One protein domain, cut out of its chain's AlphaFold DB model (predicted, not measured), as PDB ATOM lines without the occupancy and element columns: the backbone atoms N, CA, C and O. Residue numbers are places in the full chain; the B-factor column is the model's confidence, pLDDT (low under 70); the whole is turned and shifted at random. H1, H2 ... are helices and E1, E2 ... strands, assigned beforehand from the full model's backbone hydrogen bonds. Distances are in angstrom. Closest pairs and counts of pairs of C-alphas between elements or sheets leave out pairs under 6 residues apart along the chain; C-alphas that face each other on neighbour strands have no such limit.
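This is residues 10 to 89 of the 107 residues of the protein "Aldose 1-epimerase" of Flavobacterium gillisiae (UniProt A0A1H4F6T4). One strongly twisted sheet curls like part of a barrel: five strands, E1 to E5 in order, form a meander, each the antiparallel neighbour of the one before, and short helix H1 only grazes it. The printed part has 80 residues, under half in named elements, mostly strand, with H1 last. It is only just compact, close to loose: radius of gyration of the C-alphas 13.8 A, spans 41 by 27 by 18 A.

Look first at E2, residues 26 to 33; its hairpin with E1, residues 14 to 20, has N 16 and O 29 at 2.9 A, within hydrogen-bond range. E2 and E3, residues 39 to 43, form a hairpin with N 30 and O 42 at 2.8 A. E4, residues 48 to 55, is staggered: residues 48 to 53 pair with E3, N 41 and O 51 at 2.9 A, and 53 to 55 with E5, residues 61 to 63, N 54 and O 62 at 2.9 A. H1, residues 71 to 77, grazes the sheet with residues 71 to 74; its closest C-alphas to E1 are Leu 71 and Gly 19, 5.7 A. In H1 every O i to N i+4 pair is within range.

Find C-alpha 14 at (152.057, 155.468, 212.279), where E1 begins, and C-alpha 77 at (164.452, 174.782, 200.852), where H1 ends. E2 runs 23.2 A, E4 21.3 A, E1 18.3 A.

The printed part has no cut and no long link; residues 10 to 11 are under pLDDT 70.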
ATOM      1  N   ILE A  10     157.501 145.380 211.831       64.50
ATOM      2  CA  ILE A  10     156.479 145.192 212.856       64.50
ATOM      3  C   ILE A  10     155.272 145.956 212.304       64.50
ATOM      4  O   ILE A  10     155.413 147.114 211.937       64.50
ATOM      5  N   SER A  11     154.129 145.302 212.115       58.72
ATOM      6  CA  SER A  11     153.038 145.743 211.227       58.72
ATOM      7  C   SER A  11     152.237 146.981 211.673       58.72
ATOM      8  O   SER A  11     151.053 147.066 211.368       58.72
ATOM      9  N   ASN A  12     152.845 147.948 212.356       71.25
ATOM     10  CA  ASN A  12     152.209 149.198 212.757       71.25
ATOM     11  C   ASN A  12     152.978 150.352 212.115       71.25
ATOM     12  O   ASN A  12     154.054 150.719 212.581       71.25
ATOM     13  N   TYR A  13     152.443 150.888 211.022       80.31
ATOM     14  CA  TYR A  13     152.876 152.180 210.509       80.31
ATOM     15  C   TYR A  13     152.064 153.266 211.216       80.31
ATOM     16  O   TYR A  13     150.860 153.107 211.430       80.31
ATOM     17  N   LEU A  14     152.717 154.354 211.607       88.56
ATOM     18  CA  LEU A  14     152.057 155.468 212.279       88.56
ATOM     19  C   LEU A  14     152.008 156.655 211.330       88.56
ATOM     20  O   LEU A  14     153.051 157.181 210.948       88.56
ATOM     21  N   VAL A  15     150.800 157.071 210.957       94.44
ATOM     22  CA  VAL A  15     150.594 158.262 210.130       94.44
ATOM     23  C   VAL A  15     150.253 159.441 211.028       94.44
ATOM     24  O   VAL A  15     149.356 159.343 211.864       94.44
ATOM     25  N   LYS A  16     150.959 160.556 210.855       96.12
ATOM     26  CA  LYS A  16     150.740 161.802 211.600       96.12
ATOM     27  C   LYS A  16     150.577 162.962 210.634       96.12
ATOM     28  O   LYS A  16     151.188 162.982 209.568       96.12
ATOM     29  N   PHE A  17     149.781 163.947 211.024       97.56
ATOM     30  CA  PHE A  17     149.762 165.236 210.345       97.56
ATOM     31  C   PHE A  17     151.142 165.902 210.468       97.56
ATOM     32  O   PHE A  17     151.719 165.903 211.555       97.56
ATOM     33  N   PHE A  18     151.679 166.405 209.355       97.44
ATOM     34  CA  PHE A  18     152.997 167.047 209.294       97.44
ATOM     35  C   PHE A  18     152.887 168.554 209.021       97.44
ATOM     36  O   PHE A  18     153.686 169.328 209.536       97.44
ATOM     37  N   GLY A  19     151.875 168.980 208.263       97.88
ATOM     38  CA  GLY A  19     151.582 170.395 208.038       97.88
ATOM     39  C   GLY A  19     150.575 170.619 206.910       97.88
ATOM     40  O   GLY A  19     150.083 169.666 206.304       97.88
ATOM     41  N   LEU A  20     150.274 171.887 206.634       98.12
ATOM     42  CA  LEU A  20     149.457 172.314 205.497       98.12
ATOM     43  C   LEU A  20     150.317 173.105 204.517       98.12
ATOM     44  O   LEU A  20     151.069 173.987 204.920       98.12
ATOM     45  N   LEU A  21     150.173 172.811 203.231       97.19
ATOM     46  CA  LEU A  21     150.725 173.641 202.169       97.19
ATOM     47  C   LEU A  21     149.906 174.931 202.015       97.19
ATOM     48  O   LEU A  21     148.748 175.010 202.426       97.19
ATOM     49  N   ALA A  22     150.487 175.936 201.355       95.69
ATOM     50  CA  ALA A  22     149.839 177.232 201.128       95.69
ATOM     51  C   ALA A  22     148.512 177.138 200.345       95.69
ATOM     52  O   ALA A  22     147.663 178.019 200.453       95.69
ATOM     53  N   ASN A  23     148.324 176.073 199.564       95.69
ATOM     54  CA  ASN A  23     147.090 175.791 198.830       95.69
ATOM     55  C   ASN A  23     146.029 175.040 199.666       95.69
ATOM     56  O   ASN A  23     144.950 174.765 199.150       95.69
ATOM     57  N   GLY A  24     146.320 174.715 200.930       96.88
ATOM     58  CA  GLY A  24     145.431 173.981 201.832       96.88
ATOM     59  C   GLY A  24     145.604 172.461 201.818       96.88
ATOM     60  O   GLY A  24     144.929 171.781 202.590       96.88
ATOM     61  N   ASP A  25     146.501 171.909 200.996       97.31
ATOM     62  CA  ASP A  25     146.733 170.465 200.960       97.31
ATOM     63  C   ASP A  25     147.469 169.997 202.222       97.31
ATOM     64  O   ASP A  25     148.466 170.586 202.647       97.31
ATOM     65  N   SER A  26     146.996 168.904 202.821       97.88
ATOM     66  CA  SER A  26     147.628 168.316 204.003       97.88
ATOM     67  C   SER A  26     148.827 167.454 203.624       97.88
ATOM     68  O   SER A  26     148.682 166.524 202.829       97.88
ATOM     69  N   VAL A  27     149.957 167.681 204.286       98.25
ATOM     70  CA  VAL A  27     151.120 166.790 204.256       98.25
ATOM     71  C   VAL A  27     151.103 165.920 205.504       98.25
ATOM     72  O   VAL A  27     150.845 166.385 206.620       98.25
ATOM     73  N   ARG A  28     151.384 164.634 205.326       98.31
ATOM     74  CA  ARG A  28     151.446 163.639 206.396       98.31
ATOM     75  C   ARG A  28     152.826 163.015 206.445       98.31
ATOM     76  O   ARG A  28     153.478 162.841 205.420       98.31
ATOM     77  N   SER A  29     153.224 162.612 207.643       97.31
ATOM     78  CA  SER A  29     154.366 161.732 207.852       97.31
ATOM     79  C   SER A  29     153.897 160.306 208.115       97.31
ATOM     80  O   SER A  29     152.827 160.091 208.684       97.31
ATOM     81  N   CYS A  30     154.694 159.330 207.702       96.06
ATOM     82  CA  CYS A  30     154.517 157.911 207.959       96.06
ATOM     83  C   CYS A  30     155.794 157.377 208.608       96.06
ATOM     84  O   CYS A  30     156.876 157.508 208.037       96.06
ATOM     85  N   GLU A  31     155.666 156.792 209.793       95.25
ATOM     86  CA  GLU A  31     156.770 156.178 210.525       95.25
ATOM     87  C   GLU A  31     156.702 154.651 210.412       95.25
ATOM     88  O   GLU A  31     155.650 154.042 210.636       95.25
ATOM     89  N   LEU A  32     157.829 154.036 210.060       93.88
ATOM     90  CA  LEU A  32     158.001 152.601 209.862       93.88
ATOM     91  C   LEU A  32     159.136 152.096 210.750       93.88
ATOM     92  O   LEU A  32     160.273 152.542 210.618       93.88
ATOM     93  N   THR A  33     158.853 151.091 211.577       92.62
ATOM     94  CA  THR A  33     159.848 150.499 212.480       92.62
ATOM     95  C   THR A  33     160.084 149.032 212.145       92.62
ATOM     96  O   THR A  33     159.150 148.255 211.914       92.62
ATOM     97  N   ASN A  34     161.352 148.621 212.127       90.12
ATOM     98  CA  ASN A  34     161.712 147.220 211.930       90.12
ATOM     99  C   ASN A  34     161.930 146.478 213.261       90.12
ATOM    100  O   ASN A  34     162.116 147.073 214.321       90.12
ATOM    101  N   LYS A  35     161.979 145.142 213.201       89.50
ATOM    102  CA  LYS A  35     162.227 144.262 214.365       89.50
ATOM    103  C   LYS A  35     163.566 144.481 215.080       89.50
ATOM    104  O   LYS A  35     163.770 143.921 216.149       89.50
ATOM    105  N   LYS A  36     164.488 145.236 214.480       88.88
ATOM    106  CA  LYS A  36     165.818 145.535 215.025       88.88
ATOM    107  C   LYS A  36     165.915 146.951 215.607       88.88
ATOM    108  O   LYS A  36     167.009 147.361 215.967       88.88
ATOM    109  N   GLY A  37     164.803 147.685 215.687       89.94
ATOM    110  CA  GLY A  37     164.750 149.016 216.293       89.94
ATOM    111  C   GLY A  37     165.164 150.169 215.375       89.94
ATOM    112  O   GLY A  37     165.279 151.288 215.859       89.94
ATOM    113  N   MET A  38     165.372 149.941 214.072       94.56
ATOM    114  CA  MET A  38     165.498 151.063 213.131       94.56
ATOM    115  C   MET A  38     164.121 151.684 212.891       94.56
ATOM    116  O   MET A  38     163.160 150.935 212.681       94.56
ATOM    117  N   SER A  39     164.053 153.016 212.853       94.88
ATOM    118  CA  SER A  39     162.844 153.776 212.512       94.88
ATOM    119  C   SER A  39     163.100 154.662 211.293       94.88
ATOM    120  O   SER A  39     164.116 155.349 211.217       94.88
ATOM    121  N   LEU A  40     162.192 154.608 210.325       95.62
ATOM    122  CA  LEU A  40     162.191 155.401 209.102       95.62
ATOM    123  C   LEU A  40     160.952 156.292 209.112       95.62
ATOM    124  O   LEU A  40     159.840 155.777 209.213       95.62
ATOM    125  N   GLN A  41     161.128 157.597 208.942       96.50
ATOM    126  CA  GLN A  41     160.031 158.528 208.712       96.50
ATOM    127  C   GLN A  41     160.072 159.035 207.271       96.50
ATOM    128  O   GLN A  41     161.120 159.452 206.777       96.50
ATOM    129  N   LEU A  42     158.922 159.002 206.603       96.81
ATOM    130  CA  LEU A  42     158.723 159.612 205.291       96.81
ATOM    131  C   LEU A  42     157.604 160.643 205.358       96.81
ATOM    132  O   LEU A  42     156.643 160.428 206.091       96.81
ATOM    133  N   ILE A  43     157.677 161.696 204.550       97.75
ATOM    134  CA  ILE A  43     156.560 162.616 204.305       97.75
ATOM    135  C   ILE A  43     155.993 162.410 202.901       97.75
ATOM    136  O   ILE A  43     156.728 162.083 201.968       97.75
ATOM    137  N   ASP A  44     154.685 162.597 202.725       97.06
ATOM    138  CA  ASP A  44     154.043 162.443 201.410       97.06
ATOM    139  C   ASP A  44     154.320 163.613 200.445       97.06
ATOM    140  O   ASP A  44     154.105 163.475 199.239       97.06
ATOM    141  N   LEU A  45     154.940 164.701 200.920       96.62
ATOM    142  CA  LEU A  45     155.558 165.714 200.063       96.62
ATOM    143  C   LEU A  45     156.831 165.156 199.405       96.62
ATOM    144  O   LEU A  45     157.878 165.023 200.036       96.62
ATOM    145  N   GLY A  46     156.739 164.818 198.117       95.19
ATOM    146  CA  GLY A  46     157.869 164.284 197.347       95.19
ATOM    147  C   GLY A  46     158.332 162.895 197.795       95.19
ATOM    148  O   GLY A  46     159.435 162.488 197.431       95.19
ATOM    149  N   ALA A  47     157.518 162.179 198.586       96.56
ATOM    150  CA  ALA A  47     157.892 160.919 199.233       96.56
ATOM    151  C   ALA A  47     159.271 161.006 199.924       96.56
ATOM    152  O   ALA A  47     160.092 160.094 199.804       96.56
ATOM    153  N   ALA A  48     159.554 162.144 200.567       97.19
ATOM    154  CA  ALA A  48     160.872 162.438 201.107       97.19
ATOM    155  C   ALA A  48     161.116 161.680 202.414       97.19
ATOM    156  O   ALA A  48     160.252 161.650 203.292       97.19
ATOM    157  N   VAL A  49     162.301 161.081 202.559       97.88
ATOM    158  CA  VAL A  49     162.731 160.495 203.837       97.88
ATOM    159  C   VAL A  49     163.177 161.619 204.764       97.88
ATOM    160  O   VAL A  49     164.243 162.197 204.561       97.88
ATOM    161  N   SER A  50     162.367 161.924 205.775       97.06
ATOM    162  CA  SER A  50     162.646 163.002 206.724       97.06
ATOM    163  C   SER A  50     163.547 162.578 207.880       97.06
ATOM    164  O   SER A  50     164.200 163.431 208.469       97.06
ATOM    165  N   SER A  51     163.588 161.283 208.210       97.44
ATOM    166  CA  SER A  51     164.418 160.746 209.295       97.44
ATOM    167  C   SER A  51     164.709 159.260 209.083       97.44
ATOM    168  O   SER A  51     163.828 158.497 208.674       97.44
ATOM    169  N   LEU A  52     165.932 158.827 209.392       97.44
ATOM    170  CA  LEU A  52     166.333 157.423 209.436       97.44
ATOM    171  C   LEU A  52     167.173 157.187 210.687       97.44
ATOM    172  O   LEU A  52     168.383 157.406 210.713       97.44
ATOM    173  N   LYS A  53     166.516 156.676 211.723       97.44
ATOM    174  CA  LYS A  53     167.106 156.420 213.032       97.44
ATOM    175  C   LYS A  53     167.645 155.001 213.115       97.44
ATOM    176  O   LYS A  53     166.907 154.032 212.913       97.44
ATOM    177  N   ILE A  54     168.930 154.880 213.440       97.12
ATOM    178  CA  ILE A  54     169.647 153.606 213.535       97.12
ATOM    179  C   ILE A  54     170.177 153.409 214.962       97.12
ATOM    180  O   ILE A  54     170.915 154.268 215.450       97.12
ATOM    181  N   PRO A  55     169.852 152.283 215.627       96.62
ATOM    182  CA  PRO A  55     170.464 151.924 216.899       96.62
ATOM    183  C   PRO A  55     171.911 151.454 216.698       96.62
ATOM    184  O   PRO A  55     172.204 150.595 215.861       96.62
ATOM    185  N   LEU A  56     172.818 152.008 217.491       95.44
ATOM    186  CA  LEU A  56     174.234 151.680 217.541       95.44
ATOM    187  C   LEU A  56     174.514 150.584 218.580       95.44
ATOM    188  O   LEU A  56     173.689 150.258 219.433       95.44
ATOM    189  N   LYS A  57     175.721 150.007 218.531       93.62
ATOM    190  CA  LYS A  57     176.135 148.927 219.449       93.62
ATOM    191  C   LYS A  57     176.188 149.355 220.921       93.62
ATOM    192  O   LYS A  57     176.060 148.504 221.791       93.62
ATOM    193  N   ASN A  58     176.399 150.643 221.186       94.06
ATOM    194  CA  ASN A  58     176.429 151.233 222.528       94.06
ATOM    195  C   ASN A  58     175.024 151.579 223.067       94.06
ATOM    196  O   ASN A  58     174.923 152.080 224.180       94.06
ATOM    197  N   GLY A  59     173.957 151.315 222.303       92.19
ATOM    198  CA  GLY A  59     172.575 151.624 222.682       92.19
ATOM    199  C   GLY A  59     172.098 153.024 222.282       92.19
ATOM    200  O   GLY A  59     170.915 153.317 222.438       92.19
ATOM    201  N   GLU A  60     172.971 153.873 221.737       96.00
ATOM    202  CA  GLU A  60     172.572 155.174 221.193       96.00
ATOM    203  C   GLU A  60     171.782 155.008 219.892       96.00
ATOM    204  O   GLU A  60     171.959 154.039 219.155       96.00
ATOM    205  N   VAL A  61     170.922 155.978 219.584       96.50
ATOM    206  CA  VAL A  61     170.182 156.033 218.322       96.50
ATOM    207  C   VAL A  61     170.574 157.307 217.597       96.50
ATOM    208  O   VAL A  61     170.445 158.396 218.152       96.50
ATOM    209  N   ILE A  62     171.029 157.168 216.355       97.50
ATOM    210  CA  ILE A  62     171.462 158.292 215.526       97.50
ATOM    211  C   ILE A  62     170.569 158.422 214.297       97.50
ATOM    212  O   ILE A  62     170.235 157.417 213.666       97.50
ATOM    213  N   ASP A  63     170.181 159.654 213.968       97.19
ATOM    214  CA  ASP A  63     169.590 159.962 212.668       97.19
ATOM    215  C   ASP A  63     170.706 160.134 211.637       97.19
ATOM    216  O   ASP A  63     171.626 160.927 211.838       97.19
ATOM    217  N   VAL A  64     170.666 159.342 210.570       97.00
ATOM    218  CA  VAL A  64     171.762 159.264 209.591       97.00
ATOM    219  C   VAL A  64     171.451 159.956 208.269       97.00
ATOM    220  O   VAL A  64     172.248 159.864 207.334       97.00
ATOM    221  N   VAL A  65     170.304 160.623 208.157       96.94
ATOM    222  CA  VAL A  65     169.938 161.403 206.968       96.94
ATOM    223  C   VAL A  65     169.839 162.881 207.307       96.94
ATOM    224  O   VAL A  65     169.512 163.269 208.424       96.94
ATOM    225  N   LEU A  66     170.129 163.714 206.311       96.56
ATOM    226  CA  LEU A  66     169.845 165.138 206.387       96.56
ATOM    227  C   LEU A  66     168.378 165.372 206.035       96.56
ATOM    228  O   LEU A  66     167.844 164.751 205.114       96.56
ATOM    229  N   GLY A  67     167.761 166.299 206.748       94.00
ATOM    230  CA  GLY A  67     166.372 166.679 206.569       94.00
ATOM    231  C   GLY A  67     166.053 167.919 207.391       94.00
ATOM    232  O   GLY A  67     166.947 168.557 207.950       94.00
ATOM    233  N   PHE A  68     164.768 168.243 207.442       95.81
ATOM    234  CA  PHE A  68     164.235 169.329 208.254       95.81
ATOM    235  C   PHE A  68     163.169 168.811 209.217       95.81
ATOM    236  O   PHE A  68     162.536 167.783 208.952       95.81
ATOM    237  N   ASP A  69     162.940 169.557 210.296       94.06
ATOM    238  CA  ASP A  69     161.951 169.208 211.319       94.06
ATOM    239  C   ASP A  69     160.527 169.651 210.945       94.06
ATOM    240  O   ASP A  69     159.555 169.079 211.445       94.06
ATOM    241  N   THR A  70     160.378 170.652 210.067       96.25
ATOM    242  CA  THR A  70     159.082 171.272 209.743       96.25
ATOM    243  C   THR A  70     158.762 171.253 208.250       96.25
ATOM    244  O   THR A  70     159.656 171.264 207.405       96.25
ATOM    245  N   LEU A  71     157.465 171.262 207.913       96.94
ATOM    246  CA  LEU A  71     157.002 171.392 206.526       96.94
ATOM    247  C   LEU A  71     157.490 172.692 205.875       96.94
ATOM    248  O   LEU A  71     157.901 172.672 204.714       96.94
ATOM    249  N   ASP A  72     157.460 173.795 206.618       97.06
ATOM    250  CA  ASP A  72     157.827 175.111 206.104       97.06
ATOM    251  C   ASP A  72     159.293 175.145 205.665       97.06
ATOM    252  O   ASP A  72     159.595 175.675 204.596       97.06
ATOM    253  N   ASP A  73     160.189 174.493 206.409       96.75
ATOM    254  CA  ASP A  73     161.603 174.382 206.040       96.75
ATOM    255  C   ASP A  73     161.803 173.558 204.759       96.75
ATOM    256  O   ASP A  73     162.582 173.951 203.887       96.75
ATOM    257  N   TYR A  74     161.059 172.456 204.582       96.56
ATOM    258  CA  TYR A  74     161.080 171.703 203.321       96.56
ATOM    259  C   TYR A  74     160.651 172.581 202.147       96.56
ATOM    260  O   TYR A  74     161.340 172.618 201.125       96.56
ATOM    261  N   VAL A  75     159.540 173.305 202.288       95.88
ATOM    262  CA  VAL A  75     159.008 174.176 201.230       95.88
ATOM    263  C   VAL A  75     159.976 175.321 200.932       95.88
ATOM    264  O   VAL A  75     160.280 175.579 199.765       95.88
ATOM    265  N   ALA A  76     160.513 175.973 201.963       96.12
ATOM    266  CA  ALA A  76     161.485 177.050 201.822       96.12
ATOM    267  C   ALA A  76     162.777 176.572 201.143       96.12
ATOM    268  O   ALA A  76     163.332 177.291 200.307       96.12
ATOM    269  N   SER A  77     163.225 175.345 201.428       95.69
ATOM    270  CA  SER A  77     164.452 174.782 200.852       95.69
ATOM    271  C   SER A  77     164.421 174.684 199.323       95.69
ATOM    272  O   SER A  77     165.462 174.827 198.678       95.69
ATOM    273  N   TYR A  78     163.239 174.502 198.722       92.88
ATOM    274  CA  TYR A  78     163.080 174.438 197.267       92.88
ATOM    275  C   TYR A  78     163.221 175.797 196.575       92.88
ATOM    276  O   TYR A  78     163.463 175.838 195.370       92.88
ATOM    277  N   ASN A  79     163.122 176.897 197.325       94.19
ATOM    278  CA  ASN A  79     163.301 178.253 196.806       94.19
ATOM    279  C   ASN A  79     164.763 178.726 196.860       94.19
ATOM    280  O   ASN A  79     165.078 179.822 196.398       94.19
ATOM    281  N   LEU A  80     165.671 177.920 197.420       94.69
ATOM    282  CA  LEU A  80     167.097 178.233 197.454       94.69
ATOM    283  C   LEU A  80     167.716 178.110 196.056       94.69
ATOM    284  O   LEU A  80     167.391 177.205 195.291       94.69
ATOM    285  N   GLN A  81     168.702 178.962 195.756       92.62
ATOM    286  CA  GLN A  81     169.445 178.908 194.487       92.62
ATOM    287  C   GLN A  81     170.086 177.531 194.238       92.62
ATOM    288  O   GLN A  81     170.204 177.090 193.097       92.62
ATOM    289  N   SER A  82     170.507 176.855 195.309       90.12
ATOM    290  CA  SER A  82     170.994 175.474 195.293       90.12
ATOM    291  C   SER A  82     170.131 174.628 196.220       90.12
ATOM    292  O   SER A  82     170.579 174.216 197.288       90.12
ATOM    293  N   ALA A  83     168.872 174.428 195.826       93.62
ATOM    294  CA  ALA A  83     167.950 173.571 196.555       93.62
ATOM    295  C   ALA A  83     168.588 172.186 196.801       93.62
ATOM    296  O   ALA A  83     169.091 171.566 195.858       93.62
ATOM    297  N   PRO A  84     168.598 171.694 198.052       93.50
ATOM    298  CA  PRO A  84     169.293 170.459 198.396       93.50
ATOM    299  C   PRO A  84     168.502 169.199 198.019       93.50
ATOM    300  O   PRO A  84     169.085 168.121 197.933       93.50
ATOM    301  N   TYR A  85     167.185 169.327 197.804       93.75
ATOM    302  CA  TYR A  85     166.264 168.218 197.517       93.75
ATOM    303  C   TYR A  85     166.399 167.047 198.505       93.75
ATOM    304  O   TYR A  85     166.346 165.887 198.093       93.75
ATOM    305  N   PHE A  86     166.619 167.344 199.796       95.44
ATOM    306  CA  PHE A  86     166.965 166.335 200.798       95.44
ATOM    307  C   PHE A  86     166.002 165.155 200.771       95.44
ATOM    308  O   PHE A  86     164.809 165.293 201.037       95.44
ATOM    309  N   SER A  87     166.568 163.999 200.417       94.38
ATOM    310  CA  SER A  87     165.926 162.687 200.438       94.38
ATOM    311  C   SER A  87     164.592 162.580 199.685       94.38
ATOM    312  O   SER A  87     163.867 161.602 199.875       94.38
ATOM    313  N   ALA A  88     164.261 163.554 198.833       96.19
ATOM    314  CA  ALA A  88     163.050 163.556 198.029       96.19
ATOM    315  C   ALA A  88     163.171 162.574 196.860       96.19
ATOM    316  O   ALA A  88     164.247 162.352 196.298       96.19
ATOM    317  N   THR A  89     162.041 162.017 196.437       96.88
ATOM    318  CA  THR A  89     161.978 161.243 195.199       96.88
ATOM    319  C   THR A  89     162.094 162.190 194.004       96.88
ATOM    320  O   THR A  89     161.227 163.034 193.778       96.88
TER     321      THR A  89